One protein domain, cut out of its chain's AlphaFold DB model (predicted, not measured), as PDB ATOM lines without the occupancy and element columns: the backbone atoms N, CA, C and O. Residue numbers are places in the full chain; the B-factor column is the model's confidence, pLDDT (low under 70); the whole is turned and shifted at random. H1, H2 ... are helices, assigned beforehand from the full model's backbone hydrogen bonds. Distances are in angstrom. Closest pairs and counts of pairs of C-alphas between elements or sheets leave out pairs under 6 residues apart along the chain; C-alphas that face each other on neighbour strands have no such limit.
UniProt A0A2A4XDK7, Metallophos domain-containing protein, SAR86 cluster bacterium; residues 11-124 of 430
ATOM      1  N   ALA A  11     -28.079 -35.181 -33.802       60.00
ATOM      2  CA  ALA A  11     -29.501 -35.421 -34.036       60.00
ATOM      3  C   ALA A  11     -30.335 -35.357 -32.741       60.00
ATOM      4  O   ALA A  11     -31.325 -34.639 -32.694       60.00
ATOM      5  N   ARG A  12     -29.902 -36.015 -31.653       68.44
ATOM      6  CA  ARG A  12     -30.625 -35.984 -30.368       68.44
ATOM      7  C   ARG A  12     -30.629 -34.587 -29.737       68.44
ATOM      8  O   ARG A  12     -31.600 -34.209 -29.092       68.44
ATOM      9  N   ALA A  13     -29.563 -33.809 -29.938       73.00
ATOM     10  CA  ALA A  13     -29.505 -32.418 -29.486       73.00
ATOM     11  C   ALA A  13     -30.452 -31.500 -30.286       73.00
ATOM     12  O   ALA A  13     -31.115 -30.646 -29.703       73.00
ATOM     13  N   GLN A  14     -30.540 -31.687 -31.608       73.12
ATOM     14  CA  GLN A  14     -31.488 -30.955 -32.456       73.12
ATOM     15  C   GLN A  14     -32.942 -31.289 -32.104       73.12
ATOM     16  O   GLN A  14     -33.758 -30.377 -31.977       73.12
ATOM     17  N   ASP A  15     -33.241 -32.569 -31.881       78.94
ATOM     18  CA  ASP A  15     -34.565 -33.023 -31.456       78.94
ATOM     19  C   ASP A  15     -34.974 -32.397 -30.118       78.94
ATOM     20  O   ASP A  15     -36.080 -31.874 -29.997       78.94
ATOM     21  N   LEU A  16     -34.069 -32.376 -29.133       86.50
ATOM     22  CA  LEU A  16     -34.322 -31.763 -27.828       86.50
ATOM     23  C   LEU A  16     -34.663 -30.270 -27.944       86.50
ATOM     24  O   LEU A  16     -35.634 -29.811 -27.339       86.50
ATOM     25  N   GLU A  17     -33.891 -29.508 -28.722       88.31
ATOM     26  CA  GLU A  17     -34.163 -28.081 -28.933       88.31
ATOM     27  C   GLU A  17     -35.496 -27.853 -29.660       88.31
ATOM     28  O   GLU A  17     -36.238 -26.933 -29.307       88.31
ATOM     29  N   SER A  18     -35.842 -28.716 -30.622       87.94
ATOM     30  CA  SER A  18     -37.138 -28.684 -31.308       87.94
ATOM     31  C   SER A  18     -38.299 -28.930 -30.338       87.94
ATOM     32  O   SER A  18     -39.209 -28.103 -30.234       87.94
ATOM     33  N   THR A  19     -38.232 -30.007 -29.545       89.31
ATOM     34  CA  THR A  19     -39.235 -30.333 -28.520       89.31
ATOM     35  C   THR A  19     -39.385 -29.201 -27.506       89.31
ATOM     36  O   THR A  19     -40.502 -28.804 -27.174       89.31
ATOM     37  N   LYS A  20     -38.270 -28.625 -27.049       92.38
ATOM     38  CA  LYS A  20     -38.255 -27.502 -26.109       92.38
ATOM     39  C   LYS A  20     -38.940 -26.261 -26.678       92.38
ATOM     40  O   LYS A  20     -39.781 -25.661 -26.003       92.38
ATOM     41  N   LEU A  21     -38.583 -25.862 -27.901       91.81
ATOM     42  CA  LEU A  21     -39.191 -24.713 -28.569       91.81
ATOM     43  C   LEU A  21     -40.698 -24.924 -28.720       91.81
ATOM     44  O   LEU A  21     -41.482 -24.057 -28.329       91.81
ATOM     45  N   ARG A  22     -41.101 -26.100 -29.210       90.19
ATOM     46  CA  ARG A  22     -42.505 -26.393 -29.477       90.19
ATOM     47  C   ARG A  22     -43.351 -26.465 -28.215       90.19
ATOM     48  O   ARG A  22     -44.462 -25.932 -28.187       90.19
ATOM     49  N   LEU A  23     -42.810 -27.046 -27.147       92.50
ATOM     50  CA  LEU A  23     -43.467 -27.058 -25.847       92.50
ATOM     51  C   LEU A  23     -43.695 -25.632 -25.330       92.50
ATOM     52  O   LEU A  23     -44.794 -25.328 -24.877       92.50
ATOM     53  N   LYS A  24     -42.705 -24.734 -25.435       94.00
ATOM     54  CA  LYS A  24     -42.861 -23.326 -25.022       94.00
ATOM     55  C   LYS A  24     -43.918 -22.592 -25.851       94.00
ATOM     56  O   LYS A  24     -44.715 -21.840 -25.291       94.00
ATOM     57  N   GLU A  25     -43.941 -22.811 -27.165       92.50
ATOM     58  CA  GLU A  25     -44.955 -22.240 -28.060       92.50
ATOM     59  C   GLU A  25     -46.363 -22.728 -27.713       92.50
ATOM     60  O   GLU A  25     -47.293 -21.925 -27.652       92.50
ATOM     61  N   THR A  26     -46.513 -24.028 -27.461       91.06
ATOM     62  CA  THR A  26     -47.787 -24.647 -27.074       91.06
ATOM     63  C   THR A  26     -48.239 -24.145 -25.711       91.06
ATOM     64  O   THR A  26     -49.364 -23.674 -25.563       91.06
ATOM     65  N   TRP A  27     -47.337 -24.143 -24.729       93.00
ATOM     66  CA  TRP A  27     -47.603 -23.658 -23.380       93.00
ATOM     67  C   TRP A  27     -48.133 -22.225 -23.376       93.00
ATOM     68  O   TRP A  27     -49.097 -21.922 -22.678       93.00
ATOM     69  N   ALA A  28     -47.558 -21.346 -24.201       93.44
ATOM     70  CA  ALA A  28     -47.991 -19.957 -24.321       93.44
ATOM     71  C   ALA A  28     -49.418 -19.784 -24.885       93.44
ATOM     72  O   ALA A  28     -49.994 -18.707 -24.724       93.44
ATOM     73  N   LYS A  29     -49.984 -20.807 -25.542       90.62
ATOM     74  CA  LYS A  29     -51.358 -20.802 -26.077       90.62
ATOM     75  C   LYS A  29     -52.397 -21.279 -25.057       90.62
ATOM     76  O   LYS A  29     -53.569 -20.950 -25.219       90.62
ATOM     77  N   LEU A  30     -51.975 -22.029 -24.036       90.25
ATOM     78  CA  LEU A  30     -52.858 -22.542 -22.987       90.25
ATOM     79  C   LEU A  30     -53.507 -21.404 -22.191       90.25
ATOM     80  O   LEU A  30     -52.914 -20.337 -22.000       90.25
ATOM     81  N   SER A  31     -54.713 -21.644 -21.673       91.25
ATOM     82  CA  SER A  31     -55.342 -20.705 -20.743       91.25
ATOM     83  C   SER A  31     -54.555 -20.614 -19.428       91.25
ATOM     84  O   SER A  31     -53.832 -21.534 -19.047       91.25
ATOM     85  N   THR A  32     -54.708 -19.509 -18.694       94.69
ATOM     86  CA  THR A  32     -54.057 -19.343 -17.382       94.69
ATOM     87  C   THR A  32     -54.455 -20.448 -16.402       94.69
ATOM     88  O   THR A  32     -53.592 -20.992 -15.723       94.69
ATOM     89  N   ASP A  33     -55.730 -20.846 -16.394       92.75
ATOM     90  CA  ASP A  33     -56.223 -21.927 -15.531       92.75
ATOM     91  C   ASP A  33     -55.556 -23.274 -15.869       92.75
ATOM     92  O   ASP A  33     -55.217 -24.058 -14.978       92.75
ATOM     93  N   GLU A  34     -55.320 -23.549 -17.155       89.69
ATOM     94  CA  GLU A  34     -54.607 -24.752 -17.595       89.69
ATOM     95  C   GLU A  34     -53.121 -24.701 -17.256       89.69
ATOM     96  O   GLU A  34     -52.586 -25.696 -16.766       89.69
ATOM     97  N   GLN A  35     -52.466 -23.553 -17.449       93.75
ATOM     98  CA  GLN A  35     -51.071 -23.358 -17.052       93.75
ATOM     99  C   GLN A  35     -50.883 -23.538 -15.540       93.75
ATOM    100  O   GLN A  35     -49.914 -24.167 -15.124       93.75
ATOM    101  N   ASP A  36     -51.808 -23.050 -14.711       93.75
ATOM    102  CA  ASP A  36     -51.748 -23.213 -13.254       93.75
ATOM    103  C   ASP A  36     -51.949 -24.681 -12.840       93.75
ATOM    104  O   ASP A  36     -51.195 -25.222 -12.014       93.75
ATOM    105  N   ARG A  37     -52.931 -25.357 -13.453       90.75
ATOM    106  CA  ARG A  37     -53.200 -26.783 -13.223       90.75
ATOM    107  C   ARG A  37     -51.993 -27.639 -13.605       90.75
ATOM    108  O   ARG A  37     -51.503 -28.410 -12.780       90.75
ATOM    109  N   LEU A  38     -51.511 -27.504 -14.839       90.88
ATOM    110  CA  LEU A  38     -50.379 -28.275 -15.351       90.88
ATOM    111  C   LEU A  38     -49.079 -27.881 -14.656       90.88
ATOM    112  O   LEU A  38     -48.285 -28.750 -14.321       90.88
ATOM    113  N   GLY A  39     -48.882 -26.600 -14.351       93.50
ATOM    114  CA  GLY A  39     -47.678 -26.093 -13.696       93.50
ATOM    115  C   GLY A  39     -47.470 -26.688 -12.306       93.50
ATOM    116  O   GLY A  39     -46.333 -26.904 -11.890       93.50
ATOM    117  N   THR A  40     -48.555 -27.012 -11.599       92.38
ATOM    118  CA  THR A  40     -48.483 -27.751 -10.331       92.38
ATOM    119  C   THR A  40     -47.998 -29.186 -10.548       92.38
ATOM    120  O   THR A  40     -47.116 -29.649  -9.828       92.38
ATOM    121  N   ILE A  41     -48.524 -29.876 -11.565       91.69
ATOM    122  CA  ILE A  41     -48.128 -31.253 -11.898       91.69
ATOM    123  C   ILE A  41     -46.663 -31.292 -12.347       91.69
ATOM    124  O   ILE A  41     -45.887 -32.076 -11.811       91.69
ATOM    125  N   LEU A  42     -46.262 -30.385 -13.242       94.06
ATOM    126  CA  LEU A  42     -44.888 -30.240 -13.725       94.06
ATOM    127  C   LEU A  42     -43.886 -30.061 -12.580       94.06
ATOM    128  O   LEU A  42     -42.838 -30.695 -12.579       94.06
ATOM    129  N   LYS A  43     -44.204 -29.231 -11.580       93.56
ATOM    130  CA  LYS A  43     -43.332 -29.029 -10.411       93.56
ATOM    131  C   LYS A  43     -43.220 -30.279  -9.543       93.56
ATOM    132  O   LYS A  43     -42.125 -30.592  -9.086       93.56
ATOM    133  N   ASN A  44     -44.326 -30.988  -9.320       92.69
ATOM    134  CA  ASN A  44     -44.319 -32.225  -8.540       92.69
ATOM    135  C   ASN A  44     -43.509 -33.321  -9.248       92.69
ATOM    136  O   ASN A  44     -42.665 -33.957  -8.623       92.69
ATOM    137  N   ASN A  45     -43.709 -33.476 -10.559       93.50
ATOM    138  CA  ASN A  45     -42.937 -34.369 -11.418       93.50
ATOM    139  C   ASN A  45     -41.437 -34.020 -11.418       93.50
ATOM    140  O   ASN A  45     -40.592 -34.893 -11.246       93.50
ATOM    141  N   HIS A  46     -41.098 -32.734 -11.543       94.62
ATOM    142  CA  HIS A  46     -39.711 -32.262 -11.485       94.62
ATOM    143  C   HIS A  46     -39.061 -32.589 -10.141       94.62
ATOM    144  O   HIS A  46     -37.956 -33.117 -10.098       94.62
ATOM    145  N   GLN A  47     -39.759 -32.332  -9.031       93.94
ATOM    146  CA  GLN A  47     -39.252 -32.656  -7.698       93.94
ATOM    147  C   GLN A  47     -39.061 -34.167  -7.504       93.94
ATOM    148  O   GLN A  47     -38.093 -34.580  -6.866       93.94
ATOM    149  N   PHE A  48     -39.952 -34.985  -8.066       94.19
ATOM    150  CA  PHE A  48     -39.806 -36.439  -8.080       94.19
ATOM    151  C   PHE A  48     -38.509 -36.862  -8.792       94.19
ATOM    152  O   PHE A  48     -37.727 -37.630  -8.233       94.19
ATOM    153  N   LEU A  49     -38.212 -36.286  -9.963       94.25
ATOM    154  CA  LEU A  49     -36.955 -36.545 -10.674       94.25
ATOM    155  C   LEU A  49     -35.715 -36.087  -9.905       94.25
ATOM    156  O   LEU A  49     -34.723 -36.812  -9.869       94.25
ATOM    157  N   LEU A  50     -35.765 -34.914  -9.267       94.69
ATOM    158  CA  LEU A  50     -34.666 -34.429  -8.427       94.69
ATOM    159  C   LEU A  50     -34.387 -35.392  -7.265       94.69
ATOM    160  O   LEU A  50     -33.230 -35.656  -6.955       94.69
ATOM    161  N   ASN A  51     -35.431 -35.974  -6.663       94.69
ATOM    162  CA  ASN A  51     -35.259 -36.972  -5.608       94.69
ATOM    163  C   ASN A  51     -34.572 -38.243  -6.128       94.69
ATOM    164  O   ASN A  51     -33.691 -38.758  -5.440       94.69
ATOM    165  N   ILE A  52     -34.924 -38.727  -7.328       93.31
ATOM    166  CA  ILE A  52     -34.240 -39.870  -7.957       93.31
ATOM    167  C   ILE A  52     -32.768 -39.534  -8.220       93.31
ATOM    168  O   ILE A  52     -31.892 -40.276  -7.774       93.31
ATOM    169  N   ARG A  53     -32.491 -38.408  -8.891       93.81
ATOM    170  CA  ARG A  53     -31.126 -37.947  -9.197       93.81
ATOM    171  C   ARG A  53     -30.255 -37.865  -7.948       93.81
ATOM    172  O   ARG A  53     -29.120 -38.337  -7.941       93.81
ATOM    173  N   ASP A  54     -30.792 -37.279  -6.883       93.56
ATOM    174  CA  ASP A  54     -30.053 -37.039  -5.646       93.56
ATOM    175  C   ASP A  54     -29.975 -38.302  -4.752       93.56
ATOM    176  O   ASP A  54     -29.399 -38.257  -3.663       93.56
ATOM    177  N   GLY A  55     -30.533 -39.440  -5.196       91.31
ATOM    178  CA  GLY A  55     -30.533 -40.717  -4.471       91.31
ATOM    179  C   GLY A  55     -31.468 -40.757  -3.256       91.31
ATOM    180  O   GLY A  55     -31.327 -41.617  -2.386       91.31
ATOM    181  N   ASN A  56     -32.424 -39.833  -3.182       92.44
ATOM    182  CA  ASN A  56     -33.368 -39.668  -2.080       92.44
ATOM    183  C   ASN A  56     -34.642 -40.506  -2.296       92.44
ATOM    184  O   ASN A  56     -35.752 -39.976  -2.259       92.44
ATOM    185  N   TYR A  57     -34.500 -41.817  -2.512       87.56
ATOM    186  CA  TYR A  57     -35.632 -42.704  -2.830       87.56
ATOM    187  C   TYR A  57     -36.701 -42.763  -1.724       87.56
ATOM    188  O   TYR A  57     -37.886 -42.841  -2.015       87.56
ATOM    189  N   GLU A  58     -36.303 -42.627  -0.457       84.38
ATOM    190  CA  GLU A  58     -37.222 -42.566   0.698       84.38
ATOM    191  C   GLU A  58     -38.113 -41.306   0.701       84.38
ATOM    192  O   GLU A  58     -39.061 -41.207   1.476       84.38
ATOM    193  N   ALA A  59     -37.782 -40.304  -0.121       84.50
ATOM    194  CA  ALA A  59     -38.571 -39.086  -0.296       84.50
ATOM    195  C   ALA A  59     -39.538 -39.173  -1.489       84.50
ATOM    196  O   ALA A  59     -40.246 -38.199  -1.767       84.50
ATOM    197  N   LEU A  60     -39.558 -40.295  -2.219       85.06
ATOM    198  CA  LEU A  60     -40.543 -40.522  -3.269       85.06
ATOM    199  C   LEU A  60     -41.917 -40.726  -2.614       85.06
ATOM    200  O   LEU A  60     -42.022 -41.478  -1.645       85.06
ATOM    201  N   PRO A  61     -42.972 -40.029  -3.065       78.06
ATOM    202  CA  PRO A  61     -44.267 -40.146  -2.417       78.06
ATOM    203  C   PRO A  61     -44.885 -41.520  -2.698       78.06
ATOM    204  O   PRO A  61     -45.053 -41.898  -3.858       78.06
ATOM    205  N   ASP A  62     -45.285 -42.232  -1.643       73.06
ATOM    206  CA  ASP A  62     -45.979 -43.516  -1.768       73.06
ATOM    207  C   ASP A  62     -47.209 -43.400  -2.682       73.06
ATOM    208  O   ASP A  62     -48.106 -42.582  -2.457       73.06
ATOM    209  N   GLY A  63     -47.259 -44.244  -3.714       67.56
ATOM    210  CA  GLY A  63     -48.376 -44.304  -4.659       67.56
ATOM    211  C   GLY A  63     -48.471 -43.124  -5.633       67.56
ATOM    212  O   GLY A  63     -49.449 -43.043  -6.379       67.56
ATOM    213  N   PHE A  64     -47.491 -42.214  -5.656       75.06
ATOM    214  CA  PHE A  64     -47.406 -41.192  -6.695       75.06
ATOM    215  C   PHE A  64     -46.875 -41.803  -7.991       75.06
ATOM    216  O   PHE A  64     -45.727 -42.226  -8.055       75.06
ATOM    217  N   LYS A  65     -47.714 -41.812  -9.031       74.00
ATOM    218  CA  LYS A  65     -47.316 -42.182 -10.389       74.00
ATOM    219  C   LYS A  65     -47.132 -40.914 -11.225       74.00
ATOM    220  O   LYS A  65     -48.135 -40.250 -11.509       74.00
ATOM    221  N   PRO A  66     -45.894 -40.527 -11.571       80.12
ATOM    222  CA  PRO A  66     -45.682 -39.395 -12.458       80.12
ATOM    223  C   PRO A  66     -46.256 -39.680 -13.850       80.12
ATOM    224  O   PRO A  66     -46.151 -40.793 -14.348       80.12
ATOM    225  N   PHE A  67     -46.810 -38.651 -14.491       81.38
ATOM    226  CA  PHE A  67     -47.148 -38.693 -15.918       81.38
ATOM    227  C   PHE A  67     -45.871 -38.509 -16.748       81.38
ATOM    228  O   PHE A  67     -45.276 -37.423 -16.647       81.38
ATOM    229  N   PRO A  68     -45.439 -39.502 -17.546       82.56
ATOM    230  CA  PRO A  68     -44.227 -39.398 -18.365       82.56
ATOM    231  C   PRO A  68     -44.268 -38.182 -19.294       82.56
ATOM    232  O   PRO A  68     -43.296 -37.434 -19.402       82.56
ATOM    233  N   GLU A  69     -45.450 -37.894 -19.842       89.06
ATOM    234  CA  GLU A  69     -45.779 -36.766 -20.725       89.06
ATOM    235  C   GLU A  69     -45.345 -35.407 -20.166       89.06
ATOM    236  O   GLU A  69     -44.980 -34.479 -20.893       89.06
ATOM    237  N   LEU A  70     -45.372 -35.296 -18.841       89.25
ATOM    238  CA  LEU A  70     -45.107 -34.076 -18.096       89.25
ATOM    239  C   LEU A  70     -43.801 -34.134 -17.303       89.25
ATOM    240  O   LEU A  70     -43.454 -33.164 -16.631       89.25
ATOM    241  N   LEU A  71     -43.082 -35.256 -17.324       92.38
ATOM    242  CA  LEU A  71     -42.007 -35.509 -16.371       92.38
ATOM    243  C   LEU A  71     -40.828 -34.546 -16.548       92.38
ATOM    244  O   LEU A  71     -40.383 -33.920 -15.589       92.38
ATOM    245  N   MET A  72     -40.411 -34.339 -17.799       93.81
ATOM    246  CA  MET A  72     -39.342 -33.399 -18.170       93.81
ATOM    247  C   MET A  72     -39.847 -31.978 -18.474       93.81
ATOM    248  O   MET A  72     -39.047 -31.077 -18.747       93.81
ATOM    249  N   GLY A  73     -41.163 -31.744 -18.426       94.50
ATOM    250  CA  GLY A  73     -41.774 -30.507 -18.919       94.50
ATOM    251  C   GLY A  73     -41.325 -29.252 -18.163       94.50
ATOM    252  O   GLY A  73     -41.129 -28.206 -18.781       94.50
ATOM    253  N   HIS A  74     -41.081 -29.343 -16.850       95.75
ATOM    254  CA  HIS A  74     -40.562 -28.212 -16.070       95.75
ATOM    255  C   HIS A  74     -39.161 -27.801 -16.547       95.75
ATOM    256  O   HIS A  74     -38.927 -26.625 -16.832       95.75
ATOM    257  N   SER A  75     -38.244 -28.759 -16.712       95.38
ATOM    258  CA  SER A  75     -36.901 -28.493 -17.235       95.38
ATOM    259  C   SER A  75     -36.944 -27.907 -18.649       95.38
ATOM    260  O   SER A  75     -36.241 -26.940 -18.939       95.38
ATOM    261  N   LEU A  76     -37.817 -28.422 -19.521       95.25
ATOM    262  CA  LEU A  76     -37.991 -27.903 -20.882       95.25
ATOM    263  C   LEU A  76     -38.516 -26.451 -20.894       95.25
ATOM    264  O   LEU A  76     -37.987 -25.599 -21.616       95.25
ATOM    265  N   LEU A  77     -39.514 -26.127 -20.066       95.75
ATOM    266  CA  LEU A  77     -40.115 -24.788 -20.010       95.75
ATOM    267  C   LEU A  77     -39.215 -23.739 -19.348       95.75
ATOM    268  O   LEU A  77     -39.244 -22.574 -19.750       95.75
ATOM    269  N   HIS A  78     -38.410 -24.138 -18.363       94.81
ATOM    270  CA  HIS A  78     -37.646 -23.222 -17.510       94.81
ATOM    271  C   HIS A  78     -36.141 -23.207 -17.788       94.81
ATOM    272  O   HIS A  78     -35.367 -22.790 -16.931       94.81
ATOM    273  N   ASP A  79     -35.740 -23.614 -18.994       91.31
ATOM    274  CA  ASP A  79     -34.341 -23.593 -19.437       91.31
ATOM    275  C   ASP A  79     -33.405 -24.412 -18.535       91.31
ATOM    276  O   ASP A  79     -32.264 -24.030 -18.301       91.31
ATOM    277  N   ASP A  80     -33.907 -25.564 -18.086       93.50
ATOM    278  CA  ASP A  80     -33.182 -26.588 -17.336       93.50
ATOM    279  C   ASP A  80     -32.447 -26.050 -16.094       93.50
ATOM    280  O   ASP A  80     -31.218 -26.131 -16.007       93.50
ATOM    281  N   PRO A  81     -33.180 -25.488 -15.115       94.00
ATOM    282  CA  PRO A  81     -32.590 -24.716 -14.018       94.00
ATOM    283  C   PRO A  81     -31.611 -25.522 -13.153       94.00
ATOM    284  O   PRO A  81     -30.728 -24.938 -12.524       94.00
ATOM    285  N   ASP A  82     -31.755 -26.849 -13.148       93.62
ATOM    286  CA  ASP A  82     -30.980 -27.777 -12.326       93.62
ATOM    287  C   ASP A  82     -30.100 -28.732 -13.154       93.62
ATOM    288  O   ASP A  82     -29.449 -29.596 -12.565       93.62
ATOM    289  N   GLY A  83     -30.074 -28.609 -14.487       91.56
ATOM    290  CA  GLY A  83     -29.262 -29.456 -15.371       91.56
ATOM    291  C   GLY A  83     -29.792 -30.879 -15.607       91.56
ATOM    292  O   GLY A  83     -29.001 -31.763 -15.928       91.56
ATOM    293  N   LEU A  84     -31.093 -31.126 -15.423       91.12
ATOM    294  CA  LEU A  84     -31.718 -32.446 -15.572       91.12
ATOM    295  C   LEU A  84     -31.785 -32.931 -17.030       91.12
ATOM    296  O   LEU A  84     -31.687 -34.134 -17.258       91.12
ATOM    297  N   LEU A  85     -31.938 -32.046 -18.027       87.88
ATOM    298  CA  LEU A  85     -32.053 -32.468 -19.439       87.88
ATOM    299  C   LEU A  85     -30.767 -33.099 -19.979       87.88
ATOM    300  O   LEU A  85     -30.824 -33.854 -20.950       87.88
ATOM    301  N   ASN A  86     -29.627 -32.754 -19.377       81.44
ATOM    302  CA  ASN A  86     -28.290 -33.181 -19.787       81.44
ATOM    303  C   ASN A  86     -27.598 -34.058 -18.732       81.44
ATOM    304  O   ASN A  86     -26.376 -34.214 -18.762       81.44
ATOM    305  N   ASP A  87     -28.366 -34.605 -17.788       82.06
ATOM    306  CA  ASP A  87     -27.837 -35.395 -16.686       82.06
ATOM    307  C   ASP A  87     -27.425 -36.800 -17.147       82.06
ATOM    308  O   ASP A  87     -28.224 -37.735 -17.230       82.06
ATOM    309  N   ALA A  88     -26.137 -36.940 -17.463       78.06
ATOM    310  CA  ALA A  88     -25.523 -38.212 -17.831       78.06
ATOM    311  C   ALA A  88     -24.945 -38.980 -16.629       78.06
ATOM    312  O   ALA A  88     -24.545 -40.138 -16.788       78.06
ATOM    313  N   ASP A  89     -24.872 -38.346 -15.457       84.94
ATOM    314  CA  ASP A  89     -24.208 -38.891 -14.272       84.94
ATOM    315  C   ASP A  89     -25.182 -39.683 -13.395       84.94
ATOM    316  O   ASP A  89     -24.769 -40.617 -12.698       84.94
ATOM    317  N   THR A  90     -26.479 -39.370 -13.471       87.06
ATOM    318  CA  THR A  90     -27.513 -40.100 -12.742       87.06
ATOM    319  C   THR A  90     -27.559 -41.573 -13.136       87.06
ATOM    320  O   THR A  90     -27.626 -41.974 -14.311       87.06
ATOM    321  N   ALA A  91     -27.507 -42.417 -12.107       88.06
ATOM    322  CA  ALA A  91     -27.679 -43.848 -12.255       88.06
ATOM    323  C   ALA A  91     -29.110 -44.151 -12.708       88.06
ATOM    324  O   ALA A  91     -30.064 -43.522 -12.263       88.06
ATOM    325  N   THR A  92     -29.251 -45.138 -13.588       89.56
ATOM    326  CA  THR A  92     -30.572 -45.603 -14.011       89.56
ATOM    327  C   THR A  92     -31.335 -46.135 -12.802       89.56
ATOM    328  O   THR A  92     -30.801 -46.945 -12.040       89.56
ATOM    329  N   TYR A  93     -32.573 -45.678 -12.647       90.75
ATOM    330  CA  TYR A  93     -33.483 -46.097 -11.591       90.75
ATOM    331  C   TYR A  93     -34.637 -46.883 -12.211       90.75
ATOM    332  O   TYR A  93     -35.213 -46.458 -13.209       90.75
ATOM    333  N   VAL A  94     -34.942 -48.043 -11.634       90.88
ATOM    334  CA  VAL A  94     -36.068 -48.892 -12.029       90.88
ATOM    335  C   VAL A  94     -37.009 -48.952 -10.839       90.88
ATOM    336  O   VAL A  94     -36.593 -49.393  -9.764       90.88
ATOM    337  N   ASP A  95     -38.234 -48.474 -11.020       90.50
ATOM    338  CA  ASP A  95     -39.265 -48.544  -9.986       90.50
ATOM    339  C   ASP A  95     -39.860 -49.965  -9.910       90.50
ATOM    340  O   ASP A  95     -39.641 -50.804 -10.787       90.50
ATOM    341  N   GLY A  96     -40.603 -50.269  -8.848       90.31
ATOM    342  CA  GLY A  96     -41.165 -51.595  -8.609       90.31
ATOM    343  C   GLY A  96     -42.145 -52.055  -9.691       90.31
ATOM    344  O   GLY A  96     -42.353 -53.256  -9.854       90.31
ATOM    345  N   ASP A  97     -42.738 -51.134 -10.450       91.00
ATOM    346  CA  ASP A  97     -43.577 -51.444 -11.611       91.00
ATOM    347  C   ASP A  97     -42.787 -51.700 -12.905       91.00
ATOM    348  O   ASP A  97     -43.372 -52.101 -13.908       91.00
ATOM    349  N   GLY A  98     -41.462 -51.548 -12.873       91.81
ATOM    350  CA  GLY A  98     -40.578 -51.742 -14.018       91.81
ATOM    351  C   GLY A  98     -40.371 -50.483 -14.857       91.81
ATOM    352  O   GLY A  98     -39.610 -50.536 -15.824       91.81
ATOM    353  N   LEU A  99     -40.977 -49.345 -14.508       91.69
ATOM    354  CA  LEU A  99     -40.711 -48.086 -15.199       91.69
ATOM    355  C   LEU A  99     -39.255 -47.650 -14.989       91.69
ATOM    356  O   LEU A  99     -38.714 -47.711 -13.882       91.69
ATOM    357  N   VAL A 100     -38.610 -47.209 -16.073       91.38
ATOM    358  CA  VAL A 100     -37.182 -46.865 -16.071       91.38
ATOM    359  C   VAL A 100     -36.975 -45.364 -16.189       91.38
ATOM    360  O   VAL A 100     -37.381 -44.753 -17.171       91.38
ATOM    361  N   TYR A 101     -36.258 -44.790 -15.230       92.06
ATOM    362  CA  TYR A 101     -35.874 -43.384 -15.181       92.06
ATOM    363  C   TYR A 101     -34.363 -43.252 -15.385       92.06
ATOM    364  O   TYR A 101     -33.580 -44.085 -14.913       92.06
ATOM    365  N   PHE A 102     -33.935 -42.197 -16.082       90.75
ATOM    366  CA  PHE A 102     -32.534 -41.956 -16.438       90.75
ATOM    367  C   PHE A 102     -31.902 -43.157 -17.166       90.75
ATOM    368  O   PHE A 102     -30.739 -43.527 -16.941       90.75
ATOM    369  N   GLY A 103     -32.690 -43.803 -18.033       87.56
ATOM    370  CA  GLY A 103     -32.271 -44.939 -18.858       87.56
ATOM    371  C   GLY A 103     -31.256 -44.531 -19.928       87.56
ATOM    372  O   GLY A 103     -30.324 -45.280 -20.224       87.56
ATOM    373  N   GLY A 104     -31.384 -43.308 -20.442       83.62
ATOM    374  CA  GLY A 104     -30.534 -42.758 -21.493       83.62
ATOM    375  C   GLY A 104     -30.908 -43.263 -22.889       83.62
ATOM    376  O   GLY A 104     -30.118 -43.113 -23.824       83.62
ATOM    377  N   VAL A 105     -32.100 -43.835 -23.051       84.56
ATOM    378  CA  VAL A 105     -32.606 -44.411 -24.304       84.56
ATOM    379  C   VAL A 105     -33.931 -43.756 -24.676       84.56
ATOM    380  O   VAL A 105     -34.551 -43.102 -23.844       84.56
ATOM    381  N   ASP A 106     -34.345 -43.893 -25.930       86.06
ATOM    382  CA  ASP A 106     -35.662 -43.407 -26.335       86.06
ATOM    383  C   ASP A 106     -36.746 -44.180 -25.570       86.06
ATOM    384  O   ASP A 106     -36.609 -45.386 -25.342       86.06
ATOM    385  N   TYR A 107     -37.806 -43.472 -25.184       90.50
ATOM    386  CA  TYR A 107     -38.982 -43.974 -24.466       90.50
ATOM    387  C   TYR A 107     -38.775 -44.404 -23.007       90.50
ATOM    388  O   TYR A 107     -39.729 -44.851 -22.367       90.50
ATOM    389  N   ASP A 108     -37.585 -44.236 -22.425       91.44
ATOM    390  CA  ASP A 108     -37.501 -44.270 -20.961       91.44
ATOM    391  C   ASP A 108     -38.296 -43.093 -20.360       91.44
ATOM    392  O   ASP A 108     -38.586 -42.112 -21.045       91.44
ATOM    393  N   GLN A 109     -38.694 -43.172 -19.093       91.81
ATOM    394  CA  GLN A 109     -39.604 -42.191 -18.483       91.81
ATOM    395  C   GLN A 109     -39.042 -40.763 -18.472       91.81
ATOM    396  O   GLN A 109     -39.797 -39.798 -18.404       91.81
ATOM    397  N   THR A 110     -37.716 -40.616 -18.540       92.12
ATOM    398  CA  THR A 110     -37.021 -39.321 -18.583       92.12
ATOM    399  C   THR A 110     -36.711 -38.844 -19.997       92.12
ATOM    400  O   THR A 110     -35.993 -37.859 -20.172       92.12
ATOM    401  N   ASP A 111     -37.261 -39.499 -21.018       91.38
ATOM    402  CA  ASP A 111     -37.162 -39.022 -22.386       91.38
ATOM    403  C   ASP A 111     -37.932 -37.695 -22.559       91.38
ATOM    404  O   ASP A 111     -39.157 -37.656 -22.418       91.38
ATOM    405  N   PRO A 112     -37.259 -36.579 -22.893       91.81
ATOM    406  CA  PRO A 112     -37.923 -35.290 -23.064       91.81
ATOM    407  C   PRO A 112     -38.968 -35.285 -24.188       91.81
ATOM    408  O   PRO A 112     -39.848 -34.421 -24.185       91.81
ATOM    409  N   LYS A 113     -38.919 -36.240 -25.130       91.81
ATOM    410  CA  LYS A 113     -39.913 -36.358 -26.201       91.81
ATOM    411  C   LYS A 113     -41.293 -36.798 -25.713       91.81
ATOM    412  O   LYS A 113     -42.253 -36.561 -26.436       91.81
ATOM    413  N   TRP A 114     -41.450 -37.303 -24.485       93.38
ATOM    414  CA  TRP A 114     -42.781 -37.555 -23.914       93.38
ATOM    415  C   TRP A 114     -43.675 -36.306 -23.909       93.38
ATOM    416  O   TRP A 114     -44.888 -36.423 -24.087       93.38
ATOM    417  N   SER A 115     -43.095 -35.102 -23.820       92.19
ATOM    418  CA  SER A 115     -43.839 -33.837 -23.941       92.19
ATOM    419  C   SER A 115     -44.464 -33.595 -25.323       92.19
ATOM    420  O   SER A 115     -45.251 -32.657 -25.466       92.19
ATOM    421  N   TYR A 116     -44.171 -34.445 -26.315       91.06
ATOM    422  CA  TYR A 116     -44.863 -34.484 -27.604       91.06
ATOM    423  C   TYR A 116     -46.367 -34.666 -27.460       91.06
ATOM    424  O   TYR A 116     -47.131 -33.990 -28.137       91.06
ATOM    425  N   THR A 117     -46.801 -35.506 -26.526       91.75
ATOM    426  CA  THR A 117     -48.222 -35.754 -26.233       91.75
ATOM    427  C   THR A 117     -49.013 -34.475 -25.955       91.75
ATOM    428  O   THR A 117     -50.107 -34.298 -26.488       91.75
ATOM    429  N   LEU A 118     -48.446 -33.545 -25.178       88.94
ATOM    430  CA  LEU A 118     -49.119 -32.302 -24.813       88.94
ATOM    431  C   LEU A 118     -49.374 -31.426 -26.040       88.94
ATOM    432  O   LEU A 118     -50.470 -30.896 -26.197       88.94
ATOM    433  N   PHE A 119     -48.384 -31.265 -26.916       88.31
ATOM    434  CA  PHE A 119     -48.591 -30.454 -28.113       88.31
ATOM    435  C   PHE A 119     -49.306 -31.209 -29.232       88.31
ATOM    436  O   PHE A 119     -50.059 -30.581 -29.968       88.31
ATOM    437  N   ALA A 120     -49.201 -32.537 -29.314       90.75
ATOM    438  CA  ALA A 120     -50.074 -33.340 -30.164       90.75
ATOM    439  C   ALA A 120     -51.548 -33.102 -29.803       90.75
ATOM    440  O   ALA A 120     -52.358 -32.835 -30.691       90.75
ATOM    441  N   TRP A 121     -51.879 -33.079 -28.511       89.38
ATOM    442  CA  TRP A 121     -53.233 -32.803 -28.039       89.38
ATOM    443  C   TRP A 121     -53.721 -31.394 -28.397       89.38
ATOM    444  O   TRP A 121     -54.830 -31.231 -28.909       89.38
ATOM    445  N   GLU A 122     -52.899 -30.373 -28.154       86.62
ATOM    446  CA  GLU A 122     -53.286 -28.969 -28.357       86.62
ATOM    447  C   GLU A 122     -53.268 -28.525 -29.828       86.62
ATOM    448  O   GLU A 122     -53.978 -27.595 -30.221       86.62
ATOM    449  N   GLU A 123     -52.428 -29.143 -30.657       85.62
ATOM    450  CA  GLU A 123     -52.127 -28.638 -31.998       85.62
ATOM    451  C   GLU A 123     -52.661 -29.503 -33.136       85.62
ATOM    452  O   GLU A 123     -52.793 -29.001 -34.265       85.62
ATOM    453  N   THR A 124     -53.029 -30.754 -32.857       83.44
ATOM    454  CA  THR A 124     -53.809 -31.565 -33.794       83.44
ATOM    455  C   THR A 124     -55.200 -30.953 -33.919       83.44
ATOM    456  O   THR A 124     -55.930 -30.786 -32.941       83.44
TER     457      THR A 124
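This is residues 11 to 124 of the 430 residues of the protein "Metallophos domain-containing protein" of SAR86 cluster bacterium (UniProt A0A2A4XDK7). Two long helices, H1 and H2, make a V closed at their tight link, and the short helix H4 sits between its arms, touching both. H5 packs on H1 and on the short helix H3, while a long loop, residues 78 to 111, covers much of the V's open end. The printed part has 114 residues with five named helices, H1 to H5 in chain order, and no named strand; the class is all helix. It is compact, with a radius of gyration of the C-alphas of 13.7 A and spans of 37 by 34 by 25 A.

H1, residues 11 to 27, and H2, residues 32 to 53, run opposite ways at a steep tilt of 35.4 degrees, only just past shallow. They are close but not clearly touching, their closest C-alphas, of Trp 27 and Gln 35, being 7.2 A apart. H3, residues 68 to 71, touches H2 at residues 41 to 49 alone, closest at the C-alphas of Asn 45 and Leu 71, 5.2 A. H4, residues 73 to 77, touches H1 at residues 20 to 24 alone, closest at the C-alphas of Lys 20 and Leu 76, 5.2 A. H4 also touches H2 at residues 39 to 46 alone, closest at the C-alphas of Leu 42 and His 74, 5.3 A. H5, residues 112 to 123, touches H1 at a steep tilt of 39 degrees, the same way, with C-alphas 26 and 119 closest at 6.0 A. H5 touches H3, closest at C-alphas 69 and 114, 4.4 A. H2 and H5 are apart. In H1 and H4 every O i to N i+4 pair is within hydrogen-bond range, against 17 of 18 in H2 and 4 of 8 in H5; H3 is too short for one.

H1 is 24.1 A long from C-alpha 11 at (-29.501, -35.421, -34.036), H2 30.6 A and H5 18.1 A, ending at C-alpha 123 at (-52.127, -28.638, -31.998).

The printed part has no cut. The links H2 to H3 and H4 to H5 are long. Residues 11 to 12 and 63 have pLDDT under 70.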